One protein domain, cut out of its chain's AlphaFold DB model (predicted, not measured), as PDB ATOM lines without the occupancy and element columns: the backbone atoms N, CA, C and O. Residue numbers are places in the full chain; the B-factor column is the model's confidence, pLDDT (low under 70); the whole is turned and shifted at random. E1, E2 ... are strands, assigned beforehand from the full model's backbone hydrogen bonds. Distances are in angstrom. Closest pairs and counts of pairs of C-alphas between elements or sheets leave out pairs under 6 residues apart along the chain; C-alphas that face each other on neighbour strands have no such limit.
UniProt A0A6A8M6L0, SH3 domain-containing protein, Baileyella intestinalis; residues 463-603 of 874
ATOM      1  N   THR A 463     151.356 174.746  85.945       74.88
ATOM      2  CA  THR A 463     150.718 175.530  84.881       74.88
ATOM      3  C   THR A 463     149.459 176.243  85.390       74.88
ATOM      4  O   THR A 463     148.807 175.828  86.351       74.88
ATOM      5  N   GLY A 464     149.127 177.375  84.773       79.56
ATOM      6  CA  GLY A 464     147.882 178.106  85.014       79.56
ATOM      7  C   GLY A 464     147.377 178.791  83.750       79.56
ATOM      8  O   GLY A 464     148.072 178.814  82.742       79.56
ATOM      9  N   LYS A 465     146.166 179.341  83.780       80.12
ATOM     10  CA  LYS A 465     145.554 180.076  82.663       80.12
ATOM     11  C   LYS A 465     145.117 181.459  83.119       80.12
ATOM     12  O   LYS A 465     144.568 181.602  84.211       80.12
ATOM     13  N   ALA A 466     145.333 182.469  82.283       76.00
ATOM     14  CA  ALA A 466     144.798 183.803  82.529       76.00
ATOM     15  C   ALA A 466     143.257 183.766  82.477       76.00
ATOM     16  O   ALA A 466     142.678 183.291  81.500       76.00
ATOM     17  N   THR A 467     142.573 184.239  83.518       67.62
ATOM     18  CA  THR A 467     141.097 184.239  83.586       67.62
ATOM     19  C   THR A 467     140.469 185.447  82.874       67.62
ATOM     20  O   THR A 467     139.273 185.422  82.559       67.62
ATOM     21  N   ASP A 468     141.294 186.449  82.546       74.19
ATOM     22  CA  ASP A 468     141.002 187.664  81.772       74.19
ATOM     23  C   ASP A 468     142.272 188.148  81.032       74.19
ATOM     24  O   ASP A 468     143.337 187.541  81.179       74.19
ATOM     25  N   ASP A 469     142.183 189.234  80.262       62.78
ATOM     26  CA  ASP A 469     143.344 189.919  79.686       62.78
ATOM     27  C   ASP A 469     144.252 190.460  80.803       62.78
ATOM     28  O   ASP A 469     143.960 191.434  81.505       62.78
ATOM     29  N   LEU A 470     145.392 189.798  80.986       76.94
ATOM     30  CA  LEU A 470     146.212 189.904  82.179       76.94
ATOM     31  C   LEU A 470     147.544 190.585  81.890       76.94
ATOM     32  O   LEU A 470     148.431 190.048  81.231       76.94
ATOM     33  N   ASN A 471     147.725 191.779  82.445       77.38
ATOM     34  CA  ASN A 471     148.991 192.499  82.348       77.38
ATOM     35  C   ASN A 471     150.100 191.776  83.124       77.38
ATOM     36  O   ASN A 471     149.992 191.617  84.342       77.38
ATOM     37  N   TYR A 472     151.206 191.456  82.452       83.00
ATOM     38  CA  TYR A 472     152.424 190.997  83.113       83.00
ATOM     39  C   TYR A 472     153.437 192.136  83.255       83.00
ATOM     40  O   TYR A 472     153.578 193.015  82.393       83.00
ATOM     41  N   ARG A 473     154.117 192.156  84.399       89.62
ATOM     42  CA  ARG A 473     154.966 193.256  84.868       89.62
ATOM     43  C   ARG A 473     156.356 192.757  85.227       89.62
ATOM     44  O   ARG A 473     156.575 191.569  85.440       89.62
ATOM     45  N   VAL A 474     157.292 193.694  85.330       80.50
ATOM     46  CA  VAL A 474     158.678 193.418  85.751       80.50
ATOM     47  C   VAL A 474     158.816 193.102  87.248       80.50
ATOM     48  O   VAL A 474     159.878 192.679  87.681       80.50
ATOM     49  N   GLY A 475     157.758 193.300  88.043       83.12
ATOM     50  CA  GLY A 475     157.757 193.047  89.480       83.12
ATOM     51  C   GLY A 475     156.349 192.919  90.069       83.12
ATOM     52  O   GLY A 475     155.378 193.297  89.404       83.12
ATOM     53  N   PRO A 476     156.218 192.394  91.300       75.38
ATOM     54  CA  PRO A 476     154.928 192.142  91.931       75.38
ATOM     55  C   PRO A 476     154.373 193.432  92.536       75.38
ATOM     56  O   PRO A 476     154.777 193.865  93.616       75.38
ATOM     57  N   GLY A 477     153.466 194.082  91.813       75.50
ATOM     58  CA  GLY A 477     152.776 195.297  92.245       75.50
ATOM     59  C   GLY A 477     152.294 196.140  91.064       75.50
ATOM     60  O   GLY A 477     152.928 196.200  90.010       75.50
ATOM     61  N   ALA A 478     151.180 196.853  91.237       69.31
ATOM     62  CA  ALA A 478     150.591 197.664  90.165       69.31
ATOM     63  C   ALA A 478     151.471 198.856  89.732       69.31
ATOM     64  O   ALA A 478     151.277 199.401  88.644       69.31
ATOM     65  N   ALA A 479     152.438 199.256  90.566       67.69
ATOM     66  CA  ALA A 479     153.366 200.345  90.278       67.69
ATOM     67  C   ALA A 479     154.608 199.910  89.473       67.69
ATOM     68  O   ALA A 479     155.321 200.772  88.966       67.69
ATOM     69  N   PHE A 480     154.857 198.603  89.310       74.62
ATOM     70  CA  PHE A 480     155.922 198.107  88.432       74.62
ATOM     71  C   PHE A 480     155.529 198.241  86.957       74.62
ATOM     72  O   PHE A 480     154.359 198.088  86.591       74.62
ATOM     73  N   GLN A 481     156.514 198.499  86.094       77.44
ATOM     74  CA  GLN A 481     156.304 198.688  84.657       77.44
ATOM     75  C   GLN A 481     155.583 197.484  84.025       77.44
ATOM     76  O   GLN A 481     155.991 196.332  84.199       77.44
ATOM     77  N   LYS A 482     154.514 197.764  83.265       82.31
ATOM     78  CA  LYS A 482     153.847 196.785  82.395       82.31
ATOM     79  C   LYS A 482     154.802 196.407  81.265       82.31
ATOM     80  O   LYS A 482     155.253 197.285  80.533       82.31
ATOM     81  N   LYS A 483     155.092 195.112  81.133       74.62
ATOM     82  CA  LYS A 483     155.956 194.561  80.080       74.62
ATOM     83  C   LYS A 483     155.139 194.017  78.906       74.62
ATOM     84  O   LYS A 483     155.602 194.051  77.774       74.62
ATOM     85  N   GLY A 484     153.903 193.592  79.162       74.12
ATOM     86  CA  GLY A 484     152.951 193.194  78.131       74.12
ATOM     87  C   GLY A 484     151.645 192.683  78.729       74.12
ATOM     88  O   GLY A 484     151.280 193.067  79.844       74.12
ATOM     89  N   MET A 485     150.922 191.868  77.966       77.88
ATOM     90  CA  MET A 485     149.618 191.323  78.336       77.88
ATOM     91  C   MET A 485     149.499 189.876  77.853       77.88
ATOM     92  O   MET A 485     149.903 189.573  76.733       77.88
ATOM     93  N   PHE A 486     148.974 189.006  78.707       76.50
ATOM     94  CA  PHE A 486     148.490 187.681  78.350       76.50
ATOM     95  C   PHE A 486     147.021 187.790  77.982       76.50
ATOM     96  O   PHE A 486     146.266 188.436  78.705       76.50
ATOM     97  N   ASN A 487     146.618 187.170  76.879       73.75
ATOM     98  CA  ASN A 487     145.207 187.156  76.516       73.75
ATOM     99  C   ASN A 487     144.451 186.190  77.427       73.75
ATOM    100  O   ASN A 487     145.005 185.178  77.877       73.75
ATOM    101  N   ARG A 488     143.168 186.464  77.655       74.75
ATOM    102  CA  ARG A 488     142.282 185.542  78.369       74.75
ATOM    103  C   ARG A 488     142.399 184.107  77.833       74.75
ATOM    104  O   ARG A 488     142.287 183.862  76.634       74.75
ATOM    105  N   GLY A 489     142.600 183.152  78.736       62.00
ATOM    106  CA  GLY A 489     142.758 181.724  78.446       62.00
ATOM    107  C   GLY A 489     144.188 181.278  78.119       62.00
ATOM    108  O   GLY A 489     144.424 180.072  78.027       62.00
ATOM    109  N   GLN A 490     145.141 182.207  77.973       69.31
ATOM    110  CA  GLN A 490     146.538 181.883  77.686       69.31
ATOM    111  C   GLN A 490     147.187 181.128  78.852       69.31
ATOM    112  O   GLN A 490     147.037 181.512  80.014       69.31
ATOM    113  N   GLU A 491     147.912 180.057  78.526       76.31
ATOM    114  CA  GLU A 491     148.637 179.238  79.498       76.31
ATOM    115  C   GLU A 491     149.918 179.921  79.986       76.31
ATOM    116  O   GLU A 491     150.638 180.570  79.225       76.31
ATOM    117  N   LEU A 492     150.185 179.760  81.279       81.56
ATOM    118  CA  LEU A 492     151.265 180.374  82.033       81.56
ATOM    119  C   LEU A 492     152.046 179.284  82.764       81.56
ATOM    120  O   LEU A 492     151.454 178.446  83.446       81.56
ATOM    121  N   THR A 493     153.373 179.342  82.694       82.69
ATOM    122  CA  THR A 493     154.257 178.500  83.511       82.69
ATOM    123  C   THR A 493     154.573 179.228  84.809       82.69
ATOM    124  O   THR A 493     155.371 180.168  84.833       82.69
ATOM    125  N   ILE A 494     153.930 178.817  85.894       83.31
ATOM    126  CA  ILE A 494     154.027 179.460  87.200       83.31
ATOM    127  C   ILE A 494     155.188 178.844  87.977       83.31
ATOM    128  O   ILE A 494     155.253 177.637  88.199       83.31
ATOM    129  N   LEU A 495     156.111 179.705  88.392       78.50
ATOM    130  CA  LEU A 495     157.290 179.350  89.173       78.50
ATOM    131  C   LEU A 495     156.998 179.398  90.675       78.50
ATOM    132  O   LEU A 495     157.434 178.520  91.413       78.50
ATOM    133  N   SER A 496     156.287 180.433  91.131       74.38
ATOM    134  CA  SER A 496     155.922 180.597  92.541       74.38
ATOM    135  C   SER A 496     154.829 181.645  92.757       74.38
ATOM    136  O   SER A 496     154.574 182.488  91.894       74.38
ATOM    137  N   SER A 497     154.188 181.612  93.925       78.31
ATOM    138  CA  SER A 497     153.322 182.683  94.424       78.31
ATOM    139  C   SER A 497     154.140 183.655  95.275       78.31
ATOM    140  O   SER A 497     155.084 183.268  95.958       78.31
ATOM    141  N   VAL A 498     153.828 184.943  95.203       77.50
ATOM    142  CA  VAL A 498     154.587 186.025  95.832       77.50
ATOM    143  C   VAL A 498     153.613 187.055  96.393       77.50
ATOM    144  O   VAL A 498     152.768 187.570  95.666       77.50
ATOM    145  N   THR A 499     153.765 187.415  97.664       72.25
ATOM    146  CA  THR A 499     152.990 188.500  98.284       72.25
ATOM    147  C   THR A 499     153.783 189.802  98.218       72.25
ATOM    148  O   THR A 499     154.905 189.882  98.730       72.25
ATOM    149  N   SER A 500     153.225 190.831  97.578       65.69
ATOM    150  CA  SER A 500     153.861 192.152  97.508       65.69
ATOM    151  C   SER A 500     153.732 192.915  98.834       65.69
ATOM    152  O   SER A 500     152.996 192.524  99.738       65.69
ATOM    153  N   CYS A 501     154.463 194.021  98.991       59.44
ATOM    154  CA  CYS A 501     154.468 194.819 100.224       59.44
ATOM    155  C   CYS A 501     153.170 195.617 100.475       59.44
ATOM    156  O   CYS A 501     153.040 196.270 101.512       59.44
ATOM    157  N   ASP A 502     152.222 195.566  99.539       60.06
ATOM    158  CA  ASP A 502     150.843 196.038  99.683       60.06
ATOM    159  C   ASP A 502     149.863 194.919 100.100       60.06
ATOM    160  O   ASP A 502     148.665 195.173 100.184       60.06
ATOM    161  N   ASN A 503     150.376 193.720 100.410       62.00
ATOM    162  CA  ASN A 503     149.649 192.494 100.759       62.00
ATOM    163  C   ASN A 503     148.841 191.855  99.617       62.00
ATOM    164  O   ASN A 503     148.087 190.918  99.870       62.00
ATOM    165  N   ASN A 504     149.022 192.293  98.368       63.47
ATOM    166  CA  ASN A 504     148.381 191.658  97.216       63.47
ATOM    167  C   ASN A 504     149.189 190.450  96.714       63.47
ATOM    168  O   ASN A 504     150.428 190.469  96.718       63.47
ATOM    169  N   GLY A 505     148.486 189.415  96.243       77.94
ATOM    170  CA  GLY A 505     149.071 188.193  95.692       77.94
ATOM    171  C   GLY A 505     149.462 188.320  94.215       77.94
ATOM    172  O   GLY A 505     148.718 188.850  93.387       77.94
ATOM    173  N   TRP A 506     150.640 187.808  93.872       85.12
ATOM    174  CA  TRP A 506     151.196 187.778  92.520       85.12
ATOM    175  C   TRP A 506     151.759 186.390  92.208       85.12
ATOM    176  O   TRP A 506     152.259 185.713  93.099       85.12
ATOM    177  N   TYR A 507     151.743 185.982  90.943       83.44
ATOM    178  CA  TYR A 507     152.491 184.822  90.465       83.44
ATOM    179  C   TYR A 507     153.751 185.265  89.734       83.44
ATOM    180  O   TYR A 507     153.708 186.152  88.878       83.44
ATOM    181  N   LYS A 508     154.864 184.614  90.064       87.94
ATOM    182  CA  LYS A 508     156.120 184.659  89.323       87.94
ATOM    183  C   LYS A 508     156.012 183.643  88.189       87.94
ATOM    184  O   LYS A 508     155.815 182.458  88.442       87.94
ATOM    185  N   VAL A 509     156.092 184.101  86.950       86.00
ATOM    186  CA  VAL A 509     155.823 183.315  85.740       86.00
ATOM    187  C   VAL A 509     157.069 183.308  84.870       86.00
ATOM    188  O   VAL A 509     157.674 184.358  84.656       86.00
ATOM    189  N   ASN A 510     157.444 182.140  84.355       80.19
ATOM    190  CA  ASN A 510     158.400 182.062  83.259       80.19
ATOM    191  C   ASN A 510     157.652 182.285  81.946       80.19
ATOM    192  O   ASN A 510     156.775 181.500  81.582       80.19
ATOM    193  N   TYR A 511     158.010 183.346  81.235       74.81
ATOM    194  CA  TYR A 511     157.497 183.630  79.909       74.81
ATOM    195  C   TYR A 511     158.652 183.939  78.964       74.81
ATOM    196  O   TYR A 511     159.388 184.903  79.160       74.81
ATOM    197  N   ASN A 512     158.820 183.101  77.937       69.00
ATOM    198  CA  ASN A 512     159.890 183.207  76.938       69.00
ATOM    199  C   ASN A 512     161.314 183.265  77.537       69.00
ATOM    200  O   ASN A 512     162.181 183.962  77.013       69.00
ATOM    201  N   GLY A 513     161.567 182.531  78.630       64.62
ATOM    202  CA  GLY A 513     162.873 182.487  79.305       64.62
ATOM    203  C   GLY A 513     163.127 183.659  80.263       64.62
ATOM    204  O   GLY A 513     164.189 183.744  80.883       64.62
ATOM    205  N   GLU A 514     162.153 184.553  80.417       73.94
ATOM    206  CA  GLU A 514     162.194 185.665  81.357       73.94
ATOM    207  C   GLU A 514     161.209 185.449  82.501       73.94
ATOM    208  O   GLU A 514     160.118 184.907  82.330       73.94
ATOM    209  N   VAL A 515     161.576 185.942  83.679       80.69
ATOM    210  CA  VAL A 515     160.672 185.992  84.817       80.69
ATOM    211  C   VAL A 515     159.845 187.271  84.751       80.69
ATOM    212  O   VAL A 515     160.375 188.386  84.757       80.69
ATOM    213  N   VAL A 516     158.527 187.107  84.737       81.00
ATOM    214  CA  VAL A 516     157.547 188.192  84.810       81.00
ATOM    215  C   VAL A 516     156.561 187.934  85.941       81.00
ATOM    216  O   VAL A 516     156.437 186.817  86.434       81.00
ATOM    217  N   TYR A 517     155.857 188.974  86.373       86.69
ATOM    218  CA  TYR A 517     154.905 188.894  87.475       86.69
ATOM    219  C   TYR A 517     153.502 189.238  86.989       86.69
ATOM    220  O   TYR A 517     153.304 190.251  86.312       86.69
ATOM    221  N   VAL A 518     152.526 188.419  87.362       82.44
ATOM    222  CA  VAL A 518     151.102 188.637  87.074       82.44
ATOM    223  C   VAL A 518     150.298 188.636  88.363       82.44
ATOM    224  O   VAL A 518     150.696 188.007  89.338       82.44
ATOM    225  N   CYS A 519     149.187 189.364  88.399       81.25
ATOM    226  CA  CYS A 519     148.333 189.394  89.582       81.25
ATOM    227  C   CYS A 519     147.641 188.034  89.745       81.25
ATOM    228  O   CYS A 519     147.067 187.519  88.784       81.25
ATOM    229  N   ALA A 520     147.738 187.450  90.943       82.75
ATOM    230  CA  ALA A 520     147.257 186.096  91.202       82.75
ATOM    231  C   ALA A 520     145.735 185.977  91.037       82.75
ATOM    232  O   ALA A 520     145.256 184.952  90.561       82.75
ATOM    233  N   ASP A 521     145.003 187.060  91.308       78.25
ATOM    234  CA  ASP A 521     143.542 187.139  91.179       78.25
ATOM    235  C   ASP A 521     143.034 186.869  89.749       78.25
ATOM    236  O   ASP A 521     141.864 186.543  89.552       78.25
ATOM    237  N   TYR A 522     143.909 186.984  88.744       73.19
ATOM    238  CA  TYR A 522     143.574 186.813  87.327       73.19
ATOM    239  C   TYR A 522     144.168 185.539  86.714       73.19
ATOM    240  O   TYR A 522     144.254 185.421  85.490       73.19
ATOM    241  N   VAL A 523     144.604 184.580  87.534       81.00
ATOM    242  CA  VAL A 523     145.175 183.314  87.062       81.00
ATOM    243  C   VAL A 523     144.512 182.137  87.763       81.00
ATOM    244  O   VAL A 523     144.566 182.013  88.982       81.00
ATOM    245  N   SER A 524     143.935 181.225  86.985       76.25
ATOM    246  CA  SER A 524     143.471 179.929  87.479       76.25
ATOM    247  C   SER A 524     144.607 178.915  87.380       76.25
ATOM    248  O   SER A 524     145.120 178.691  86.284       76.25
ATOM    249  N   VAL A 525     144.999 178.295  88.489       80.75
ATOM    250  CA  VAL A 525     146.128 177.348  88.549       80.75
ATOM    251  C   VAL A 525     145.637 175.903  88.605       80.75
ATOM    252  O   VAL A 525     144.624 175.630  89.243       80.75
ATOM    253  N   SER A 526     146.334 174.972  87.943       62.19
ATOM    254  CA  SER A 526     145.939 173.551  87.893       62.19
ATOM    255  C   SER A 526     146.595 172.682  88.978       62.19
ATOM    256  O   SER A 526     146.545 171.458  88.900       62.19
ATOM    257  N   GLY A 527     147.225 173.297  89.984       62.31
ATOM    258  CA  GLY A 527     147.905 172.607  91.079       62.31
ATOM    259  C   GLY A 527     148.423 173.567  92.152       62.31
ATOM    260  O   GLY A 527     148.263 174.784  92.048       62.31
ATOM    261  N   THR A 528     149.048 173.019  93.194       61.12
ATOM    262  CA  THR A 528     149.604 173.810  94.301       61.12
ATOM    263  C   THR A 528     150.830 174.591  93.841       61.12
ATOM    264  O   THR A 528     151.834 174.005  93.445       61.12
ATOM    265  N   VAL A 529     150.770 175.920  93.926       64.75
ATOM    266  CA  VAL A 529     151.902 176.802  93.618       64.75
ATOM    267  C   VAL A 529     152.693 177.089  94.893       64.75
ATOM    268  O   VAL A 529     152.173 177.709  95.820       64.75
ATOM    269  N   SER A 530     153.966 176.697  94.920       65.50
ATOM    270  CA  SER A 530     154.877 176.981  96.035       65.50
ATOM    271  C   SER A 530     155.051 178.486  96.266       65.50
ATOM    272  O   SER A 530     155.247 179.252  95.318       65.50
ATOM    273  N   ALA A 531     155.026 178.916  97.529       65.12
ATOM    274  CA  ALA A 531     155.336 180.295  97.894       65.12
ATOM    275  C   ALA A 531     156.822 180.600  97.660       65.12
ATOM    276  O   ALA A 531     157.702 179.806  97.989       65.12
ATOM    277  N   GLY A 532     157.104 181.766  97.094       66.75
ATOM    278  CA  GLY A 532     158.442 182.269  96.822       66.75
ATOM    279  C   GLY A 532     158.570 183.743  97.190       66.75
ATOM    280  O   GLY A 532     157.669 184.364  97.752       66.75
ATOM    281  N   THR A 533     159.722 184.327  96.876       63.19
ATOM    282  CA  THR A 533     159.997 185.745  97.117       63.19
ATOM    283  C   THR A 533     160.078 186.526  95.812       63.19
ATOM    284  O   THR A 533     160.522 186.031  94.775       63.19
ATOM    285  N   ALA A 534     159.649 187.784  95.881       65.31
ATOM    286  CA  ALA A 534     159.927 188.779  94.861       65.31
ATOM    287  C   ALA A 534     161.434 189.055  94.835       65.31
ATOM    288  O   ALA A 534     161.998 189.474  95.845       65.31
ATOM    289  N   THR A 535     162.076 188.845  93.693       70.56
ATOM    290  CA  THR A 535     163.526 189.031  93.531       70.56
ATOM    291  C   THR A 535     163.814 189.941  92.351       70.56
ATOM    292  O   THR A 535     164.605 189.616  91.474       70.56
ATOM    293  N   VAL A 536     163.136 191.087  92.307       79.75
ATOM    294  CA  VAL A 536     163.258 192.028  91.195       79.75
ATOM    295  C   VAL A 536     164.582 192.783  91.343       79.75
ATOM    296  O   VAL A 536     164.742 193.519  92.317       79.75
ATOM    297  N   PRO A 537     165.550 192.649  90.424       80.06
ATOM    298  CA  PRO A 537     166.802 193.383  90.538       80.06
ATOM    299  C   PRO A 537     166.542 194.890  90.457       80.06
ATOM    300  O   PRO A 537     165.794 195.359  89.604       80.06
ATOM    301  N   GLY A 538     167.156 195.661  91.342       82.62
ATOM    302  CA  GLY A 538     167.124 197.117  91.356       82.62
ATOM    303  C   GLY A 538     168.536 197.683  91.352       82.62
ATOM    304  O   GLY A 538     169.461 197.092  91.903       82.62
ATOM    305  N   THR A 539     168.732 198.846  90.749       81.56
ATOM    306  CA  THR A 539     169.993 199.586  90.836       81.56
ATOM    307  C   THR A 539     169.700 201.045  91.116       81.56
ATOM    308  O   THR A 539     168.917 201.681  90.413       81.56
ATOM    309  N   VAL A 540     170.329 201.580  92.153       78.12
ATOM    310  CA  VAL A 540     170.205 202.983  92.548       78.12
ATOM    311  C   VAL A 540     170.802 203.894  91.461       78.12
ATOM    312  O   VAL A 540     171.959 203.724  91.084       78.12
ATOM    313  N   LYS A 541     170.014 204.844  90.938       67.81
ATOM    314  CA  LYS A 541     170.387 205.758  89.837       67.81
ATOM    315  C   LYS A 541     171.395 206.830  90.270       67.81
ATOM    316  O   LYS A 541     172.326 207.124  89.536       67.81
ATOM    317  N   GLU A 542     171.203 207.385  91.466       70.56
ATOM    318  CA  GLU A 542     172.015 208.433  92.105       70.56
ATOM    319  C   GLU A 542     171.979 208.248  93.632       70.56
ATOM    320  O   GLU A 542     171.293 207.356  94.112       70.56
ATOM    321  N   TRP A 543     172.639 209.100  94.425       60.50
ATOM    322  CA  TRP A 543     172.563 209.030  95.891       60.50
ATOM    323  C   TRP A 543     171.117 208.991  96.411       60.50
ATOM    324  O   TRP A 543     170.359 209.947  96.255       60.50
ATOM    325  N   LEU A 544     170.747 207.887  97.063       84.62
ATOM    326  CA  LEU A 544     169.370 207.610  97.463       84.62
ATOM    327  C   LEU A 544     169.271 207.331  98.955       84.62
ATOM    328  O   LEU A 544     169.851 206.382  99.476       84.62
ATOM    329  N   ASN A 545     168.484 208.146  99.651       77.44
ATOM    330  CA  ASN A 545     168.156 207.881 101.043       77.44
ATOM    331  C   ASN A 545     167.272 206.639 101.145       77.44
ATOM    332  O   ASN A 545     166.228 206.565 100.495       77.44
ATOM    333  N   TYR A 546     167.664 205.712 102.011       88.38
ATOM    334  CA  TYR A 546     166.838 204.569 102.369       88.38
ATOM    335  C   TYR A 546     166.295 204.745 103.786       88.38
ATOM    336  O   TYR A 546     166.971 205.270 104.679       88.38
ATOM    337  N   ARG A 547     165.027 204.383 103.968       90.31
ATOM    338  CA  ARG A 547     164.219 204.734 105.141       90.31
ATOM    339  C   ARG A 547     163.602 203.504 105.790       90.31
ATOM    340  O   ARG A 547     163.493 202.453 105.162       90.31
ATOM    341  N   SER A 548     163.191 203.656 107.047       81.69
ATOM    342  CA  SER A 548     162.555 202.591 107.834       81.69
ATOM    343  C   SER A 548     161.121 202.267 107.410       81.69
ATOM    344  O   SER A 548     160.651 201.163 107.656       81.69
ATOM    345  N   ALA A 549     160.432 203.198 106.749       82.06
ATOM    346  CA  ALA A 549     159.073 203.029 106.240       82.06
ATOM    347  C   ALA A 549     158.909 203.794 104.909       82.06
ATOM    348  O   ALA A 549     159.710 204.695 104.631       82.06
ATOM    349  N   PRO A 550     157.901 203.464 104.077       79.88
ATOM    350  CA  PRO A 550     157.651 204.131 102.801       79.88
ATOM    351  C   PRO A 550     157.009 205.498 103.046       79.88
ATOM    352  O   PRO A 550     155.825 205.687 102.807       79.88
ATOM    353  N   SER A 551     157.759 206.433 103.616       81.00
ATOM    354  CA  SER A 551     157.265 207.757 103.972       81.00
ATOM    355  C   SER A 551     158.408 208.766 104.022       81.00
ATOM    356  O   SER A 551     159.534 208.444 104.411       81.00
ATOM    357  N   MET A 552     158.124 210.011 103.645       73.62
ATOM    358  CA  MET A 552     159.100 211.103 103.691       73.62
ATOM    359  C   MET A 552     159.430 211.541 105.123       73.62
ATOM    360  O   MET A 552     160.524 212.063 105.357       73.62
ATOM    361  N   SER A 553     158.526 211.294 106.074       72.75
ATOM    362  CA  SER A 553     158.721 211.564 107.504       72.75
ATOM    363  C   SER A 553     159.352 210.389 108.262       72.75
ATOM    364  O   SER A 553     159.767 210.560 109.405       72.75
ATOM    365  N   ALA A 554     159.489 209.215 107.631       73.38
ATOM    366  CA  ALA A 554     160.146 208.062 108.238       73.38
ATOM    367  C   ALA A 554     161.652 208.284 108.432       73.38
ATOM    368  O   ALA A 554     162.320 208.912 107.597       73.38
ATOM    369  N   SER A 555     162.194 207.701 109.504       74.62
ATOM    370  CA  SER A 555     163.611 207.785 109.856       74.62
ATOM    371  C   SER A 555     164.505 207.390 108.682       74.62
ATOM    372  O   SER A 555     164.376 206.311 108.096       74.62
ATOM    373  N   ARG A 556     165.436 208.283 108.340       86.62
ATOM    374  CA  ARG A 556     166.489 208.018 107.359       86.62
ATOM    375  C   ARG A 556     167.503 207.066 107.987       86.62
ATOM    376  O   ARG A 556     168.174 207.431 108.944       86.62
ATOM    377  N   LEU A 557     167.605 205.863 107.433       65.00
ATOM    378  CA  LEU A 557     168.518 204.822 107.908       65.00
ATOM    379  C   LEU A 557     169.922 204.978 107.315       65.00
ATOM    380  O   LEU A 557     170.902 204.554 107.920       65.00
ATOM    381  N   GLY A 558     170.024 205.611 106.146       74.44
ATOM    382  CA  GLY A 558     171.293 205.942 105.515       74.44
ATOM    383  C   GLY A 558     171.114 206.440 104.085       74.44
ATOM    384  O   GLY A 558     170.015 206.829 103.678       74.44
ATOM    385  N   THR A 559     172.207 206.411 103.324       76.44
ATOM    386  CA  THR A 559     172.232 206.760 101.896       76.44
ATOM    387  C   THR A 559     172.909 205.644 101.116       76.44
ATOM    388  O   THR A 559     173.934 205.130 101.554       76.44
ATOM    389  N   LEU A 560     172.338 205.282  99.976       71.38
ATOM    390  CA  LEU A 560     172.903 204.371  98.989       71.38
ATOM    391  C   LEU A 560     173.610 205.216  97.937       71.38
ATOM    392  O   LEU A 560     173.040 206.208  97.483       71.38
ATOM    393  N   SER A 561     174.825 204.849  97.546       65.19
ATOM    394  CA  SER A 561     175.513 205.496  96.427       65.19
ATOM    395  C   SER A 561     174.915 205.054  95.090       65.19
ATOM    396  O   SER A 561     174.289 203.991  94.992       65.19
ATOM    397  N   ALA A 562     175.131 205.851  94.044       70.81
ATOM    398  CA  ALA A 562     174.797 205.461  92.675       70.81
ATOM    399  C   ALA A 562     175.411 204.089  92.331       70.81
ATOM    400  O   ALA A 562     176.505 203.759  92.785       70.81
ATOM    401  N   GLY A 563     174.686 203.269  91.572       53.00
ATOM    402  CA  GLY A 563     175.112 201.918  91.205       53.00
ATOM    403  C   GLY A 563     174.885 200.850  92.279       53.00
ATOM    404  O   GLY A 563     175.072 199.672  91.986       53.00
ATOM    405  N   THR A 564     174.435 201.217  93.488       70.88
ATOM    406  CA  THR A 564     174.116 200.237  94.538       70.88
ATOM    407  C   THR A 564     173.022 199.283  94.064       70.88
ATOM    408  O   THR A 564     171.901 199.709  93.765       70.88
ATOM    409  N   SER A 565     173.344 197.992  94.005       74.94
ATOM    410  CA  SER A 565     172.379 196.937  93.705       74.94
ATOM    411  C   SER A 565     171.434 196.723  94.881       74.94
ATOM    412  O   SER A 565     171.846 196.679  96.041       74.94
ATOM    413  N   LEU A 566     170.159 196.575  94.559       78.25
ATOM    414  CA  LEU A 566     169.072 196.325  95.488       78.25
ATOM    415  C   LEU A 566     168.295 195.108  95.014       78.25
ATOM    416  O   LEU A 566     168.070 194.951  93.817       78.25
ATOM    417  N   THR A 567     167.813 194.288  95.938       82.38
ATOM    418  CA  THR A 567     166.780 193.304  95.604       82.38
ATOM    419  C   THR A 567     165.437 193.921  95.942       82.38
ATOM    420  O   THR A 567     165.108 194.091  97.114       82.38
ATOM    421  N   ILE A 568     164.674 194.311  94.929       86.25
ATOM    422  CA  ILE A 568     163.355 194.909  95.095       86.25
ATOM    423  C   ILE A 568     162.328 193.803  95.312       86.25
ATOM    424  O   ILE A 568     162.179 192.881  94.511       86.25
ATOM    425  N   THR A 569     161.615 193.909  96.425       77.75
ATOM    426  CA  THR A 569     160.708 192.870  96.916       77.75
ATOM    427  C   THR A 569     159.236 193.291  96.862       77.75
ATOM    428  O   THR A 569     158.348 192.486  97.129       77.75
ATOM    429  N   GLY A 570     158.952 194.543  96.499       76.06
ATOM    430  CA  GLY A 570     157.594 195.055  96.316       76.06
ATOM    431  C   GLY A 570     157.554 196.574  96.153       76.06
ATOM    432  O   GLY A 570     158.576 197.252  96.277       76.06
ATOM    433  N   SER A 571     156.365 197.120  95.895       80.81
ATOM    434  CA  SER A 571     156.133 198.566  95.764       80.81
ATOM    435  C   SER A 571     154.913 199.030  96.562       80.81
ATOM    436  O   SER A 571     153.877 198.373  96.503       80.81
ATOM    437  N   LYS A 572     154.987 200.195  97.217       79.06
ATOM    438  CA  LYS A 572     153.867 200.812  97.948       79.06
ATOM    439  C   LYS A 572     153.789 202.311  97.669       79.06
ATOM    440  O   LYS A 572     154.813 202.985  97.645       79.06
ATOM    441  N   LYS A 573     152.584 202.854  97.476       76.56
ATOM    442  CA  LYS A 573     152.378 204.307  97.344       76.56
ATOM    443  C   LYS A 573     152.123 204.940  98.706       76.56
ATOM    444  O   LYS A 573     151.283 204.446  99.454       76.56
ATOM    445  N   ALA A 574     152.830 206.024  99.005       76.56
ATOM    446  CA  ALA A 574     152.670 206.806 100.227       76.56
ATOM    447  C   ALA A 574     153.348 208.179 100.078       76.56
ATOM    448  O   ALA A 574     154.350 208.307  99.375       76.56
ATOM    449  N   ASP A 575     152.784 209.209 100.712       74.38
ATOM    450  CA  ASP A 575     153.258 210.605 100.674       74.38
ATOM    451  C   ASP A 575     153.467 211.183  99.260       74.38
ATOM    452  O   ASP A 575     154.350 212.004  99.035       74.38
ATOM    453  N   GLY A 576     152.674 210.739  98.279       66.88
ATOM    454  CA  GLY A 576     152.805 211.173  96.881       66.88
ATOM    455  C   GLY A 576     153.954 210.517  96.103       66.88
ATOM    456  O   GLY A 576     154.116 210.811  94.921       66.88
ATOM    457  N   TYR A 577     154.698 209.593  96.717       70.69
ATOM    458  CA  TYR A 577     155.762 208.813  96.083       70.69
ATOM    459  C   TYR A 577     155.358 207.346  95.925       70.69
ATOM    460  O   TYR A 577     154.542 206.807  96.680       70.69
ATOM    461  N   THR A 578     155.970 206.675  94.951       81.69
ATOM    462  CA  THR A 578     156.040 205.212  94.946       81.69
ATOM    463  C   THR A 578     157.334 204.809  95.649       81.69
ATOM    464  O   THR A 578     158.414 205.297  95.326       81.69
ATOM    465  N   TRP A 579     157.226 203.943  96.645       86.44
ATOM    466  CA  TRP A 579     158.346 203.416  97.410       86.44
ATOM    467  C   TRP A 579     158.568 201.966  97.028       86.44
ATOM    468  O   TRP A 579     157.635 201.165  97.071       86.44
ATOM    469  N   TYR A 580     159.801 201.610  96.699       88.81
ATOM    470  CA  TYR A 580     160.201 200.219  96.627       88.81
ATOM    471  C   TYR A 580     160.632 199.731  98.002       88.81
ATOM    472  O   TYR A 580     161.404 200.402  98.692       88.81
ATOM    473  N   ARG A 581     160.149 198.544  98.378       86.88
ATOM    474  CA  ARG A 581     160.768 197.764  99.447       86.88
ATOM    475  C   ARG A 581     161.978 197.074  98.831       86.88
ATOM    476  O   ARG A 581     161.840 196.349  97.848       86.88
ATOM    477  N   ALA A 582     163.154 197.362  99.361       84.44
ATOM    478  CA  ALA A 582     164.424 196.861  98.877       84.44
ATOM    479  C   ALA A 582     165.128 196.116 100.005       84.44
ATOM    480  O   ALA A 582     165.220 196.633 101.115       84.44
ATOM    481  N   ASN A 583     165.661 194.934  99.723       73.94
ATOM    482  CA  ASN A 583     166.629 194.312 100.605       73.94
ATOM    483  C   ASN A 583     168.019 194.877 100.279       73.94
ATOM    484  O   ASN A 583     168.498 194.745  99.150       73.94
ATOM    485  N   TYR A 584     168.641 195.537 101.255       61.59
ATOM    486  CA  TYR A 584     169.990 196.093 101.161       61.59
ATOM    487  C   TYR A 584     170.815 195.630 102.363       61.59
ATOM    488  O   TYR A 584     170.448 195.893 103.509       61.59
ATOM    489  N   ASN A 585     171.919 194.917 102.110       57.44
ATOM    490  CA  ASN A 585     172.766 194.302 103.144       57.44
ATOM    491  C   ASN A 585     171.971 193.466 104.171       57.44
ATOM    492  O   ASN A 585     172.238 193.526 105.370       57.44
ATOM    493  N   GLY A 586     170.958 192.721 103.711       54.94
ATOM    494  CA  GLY A 586     170.120 191.881 104.572       54.94
ATOM    495  C   GLY A 586     169.076 192.640 105.400       54.94
ATOM    496  O   GLY A 586     168.444 192.037 106.263       54.94
ATOM    497  N   LYS A 587     168.875 193.944 105.163       61.59
ATOM    498  CA  LYS A 587     167.823 194.751 105.798       61.59
ATOM    499  C   LYS A 587     166.773 195.155 104.774       61.59
ATOM    500  O   LYS A 587     167.121 195.654 103.705       61.59
ATOM    501  N   ASP A 588     165.502 195.006 105.135       79.12
ATOM    502  CA  ASP A 588     164.406 195.578 104.360       79.12
ATOM    503  C   ASP A 588     164.332 197.081 104.628       79.12
ATOM    504  O   ASP A 588     164.173 197.540 105.760       79.12
ATOM    505  N   VAL A 589     164.502 197.851 103.562       84.62
ATOM    506  CA  VAL A 589     164.522 199.309 103.580       84.62
ATOM    507  C   VAL A 589     163.581 199.837 102.511       84.62
ATOM    508  O   VAL A 589     163.298 199.167 101.518       84.62
ATOM    509  N   TYR A 590     163.092 201.055 102.697       88.94
ATOM    510  CA  TYR A 590     162.246 201.717 101.713       88.94
ATOM    511  C   TYR A 590     163.024 202.797 100.985       88.94
ATOM    512  O   TYR A 590     163.640 203.669 101.600       88.94
ATOM    513  N   VAL A 591     162.979 202.735  99.661       90.75
ATOM    514  CA  VAL A 591     163.646 203.678  98.766       90.75
ATOM    515  C   VAL A 591     162.635 204.235  97.776       90.75
ATOM    516  O   VAL A 591     161.735 203.524  97.335       90.75
ATOM    517  N   ALA A 592     162.746 205.513  97.431       85.94
ATOM    518  CA  ALA A 592     161.841 206.113  96.459       85.94
ATOM    519  C   ALA A 592     162.119 205.542  95.058       85.94
ATOM    520  O   ALA A 592     163.265 205.519  94.602       85.94
ATOM    521  N   SER A 593     161.070 205.077  94.376       83.00
ATOM    522  CA  SER A 593     161.182 204.332  93.117       83.00
ATOM    523  C   SER A 593     161.840 205.121  91.996       83.00
ATOM    524  O   SER A 593     162.512 204.538  91.150       83.00
ATOM    525  N   ASP A 594     161.671 206.444  91.987       82.25
ATOM    526  CA  ASP A 594     162.147 207.300  90.896       82.25
ATOM    527  C   ASP A 594     163.679 207.287  90.783       82.25
ATOM    528  O   ASP A 594     164.222 207.516  89.700       82.25
ATOM    529  N   TRP A 595     164.365 206.910  91.867       80.56
ATOM    530  CA  TRP A 595     165.819 206.798  91.979       80.56
ATOM    531  C   TRP A 595     166.333 205.358  91.898       80.56
ATOM    532  O   TRP A 595     167.512 205.119  92.143       80.56
ATOM    533  N   VAL A 596     165.487 204.393  91.532       78.94
ATOM    534  CA  VAL A 596     165.882 202.994  91.335       78.94
ATOM    535  C   VAL A 596     165.482 202.543  89.934       78.94
ATOM    536  O   VAL A 596     164.328 202.655  89.527       78.94
ATOM    537  N   THR A 597     166.444 202.038  89.172       82.56
ATOM    538  CA  THR A 597     166.203 201.345  87.902       82.56
ATOM    539  C   THR A 597     165.884 199.884  88.187       82.56
ATOM    540  O   THR A 597     166.632 199.235  88.910       82.56
ATOM    541  N   ILE A 598     164.792 199.369  87.622       81.25
ATOM    542  CA  ILE A 598     164.378 197.968  87.755       81.25
ATOM    543  C   ILE A 598     164.967 197.139  86.605       81.25
ATOM    544  O   ILE A 598     164.824 197.515  85.443       81.25
ATOM    545  N   GLY A 599     165.636 196.037  86.934       69.88
ATOM    546  CA  GLY A 599     166.177 195.050  86.000       69.88
ATOM    547  C   GLY A 599     165.239 193.859  85.779       69.88
ATOM    548  O   GLY A 599     164.206 193.724  86.430       69.88
ATOM    549  N   THR A 600     165.611 192.984  84.847       62.56
ATOM    550  CA  THR A 600     164.859 191.775  84.479       62.56
ATOM    551  C   THR A 600     165.546 190.519  85.004       62.56
ATOM    552  O   THR A 600     166.750 190.351  84.827       62.56
ATOM    553  N   GLU A 601     164.775 189.622  85.612       65.06
ATOM    554  CA  GLU A 601     165.236 188.313  86.077       65.06
ATOM    555  C   GLU A 601     165.073 187.257  84.958       65.06
ATOM    556  O   GLU A 601     164.082 187.279  84.224       65.06
ATOM    557  N   LYS A 602     166.048 186.352  84.795       51.84
ATOM    558  CA  LYS A 602     166.019 185.251  83.808       51.84
ATOM    559  C   LYS A 602     165.688 183.925  84.503       51.84
ATOM    560  O   LYS A 602     166.030 183.758  85.670       51.84
ATOM    561  N   SER A 603     165.018 183.005  83.805       45.53
ATOM    562  CA  SER A 603     164.661 181.675  84.332       45.53
ATOM    563  C   SER A 603     165.491 180.573  83.665       45.53
ATOM    564  O   SER A 603     165.637 180.581  82.446       45.53
TER     565      SER A 603
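Overview. This is residues 463 to 603 of the 874 residues of the protein "SH3 domain-containing protein" of Baileyella intestinalis (UniProt A0A6A8M6L0). Two strand-built lobes sit end to end: in the first, E1 to E7, the hairpin E2 and E3 crosses over one strongly twisted sheet of five strands as a small sandwich; in the second, E8 to E14, one seven-stranded sheet curls like part of a barrel and folds back on itself at E11. Residues 526 to 535 lead from the first lobe to the second, and the last printed residues return to the first, where residues 601 to 602 pair with E6. The printed part has 141 residues with no named helix and fourteen named strands, E1 to E14 in that order, and its class is all strand. The sheets run E6 E5 E4 E1 E7, E2 E3 and E10 E9 E13 E12 E11 E8 E14, each antiparallel. The whole is compact, with a radius of gyration of the C-alphas of 15.4 A, yet elongated in outline, spanning 45 by 26 by 24 A.

Along the chain. E1 is residues 463 to 466 and begins at C-alpha 463, (150.718, 175.530, 84.881). E2 is residues 470 to 473 and E3 residues 482 to 486. E4, residues 491 to 499, is 21.4 A long and bends by 73 degrees at residue 495. E5, residues 505 to 511, measures 18.5 A and E6, residues 514 to 519, 16.5 A. E7 is residues 523 to 525. E8 is residues 536 to 540, beginning at C-alpha 536, (163.258, 192.028, 91.195). E9 is residues 544 to 547 and E10 residues 556 to 560. E11, residues 565 to 574, is the longest strand by residues, 23.0 A from first to last C-alpha, and bends by 76 degrees at residue 569. E12, residues 577 to 584, measures 19.7 A and E13, residues 587 to 592, 15.9 A. E14, residues 596 to 598, ends at C-alpha 598, (164.378, 197.968, 87.755).

Arrangement. E1 is an inner strand, with N 465 and O 524 of E7 2.8 A apart and N 492 of E4 and O 464 2.7 A apart. E4 pairs with E1 over residues 491 to 493 and with E5 over residues 493 to 499, a staggered pairing. E4, E5 and E6 form a meander, each strand the antiparallel neighbour of the one before, with N 498 to O 506 at 2.7 A and N 509 to O 516 at 2.8 A. In the hairpin E2 and E3, N 470 and O 486 are 2.8 A apart. This sheet makes a sandwich, two sheets face to face, with the five-stranded one, their strands at 81 degrees. The closest C-alphas of E2 and E6 are those of Tyr 472 and Val 518, 4.8 A apart. In the folded sheet, one sheet bent back into two leaves, E10 E9 E13 E12 face E8 E14, with E11 as the hinge. N 538 of E8 and O 566 of E11 are 2.7 A apart, and N 539 and O 597 of E14 2.8 A. E11, E12 and E13 form a second meander, with N 569 to O 581 and N 580 to O 591 each at 2.8 A. N 547 of E9 and O 590 of E13 are 2.8 A apart, and N 560 of E10 and O 544 of E9 2.8 A. E4 and E11 are only just apart, their closest C-alphas 8.2 A from each other.

Size, cuts and confidence. The two C-alphas farthest apart, those of Gly 489 and Gly 558, are 46.2 A from each other. The printed part has no cut, and no link is long; E7 to E8, with 10 residues, is short. The mean pLDDT of the printed part is 75.1, and 37 residues are under 70, among them residues 500 to 504, 526 to 534 and 599 to 603.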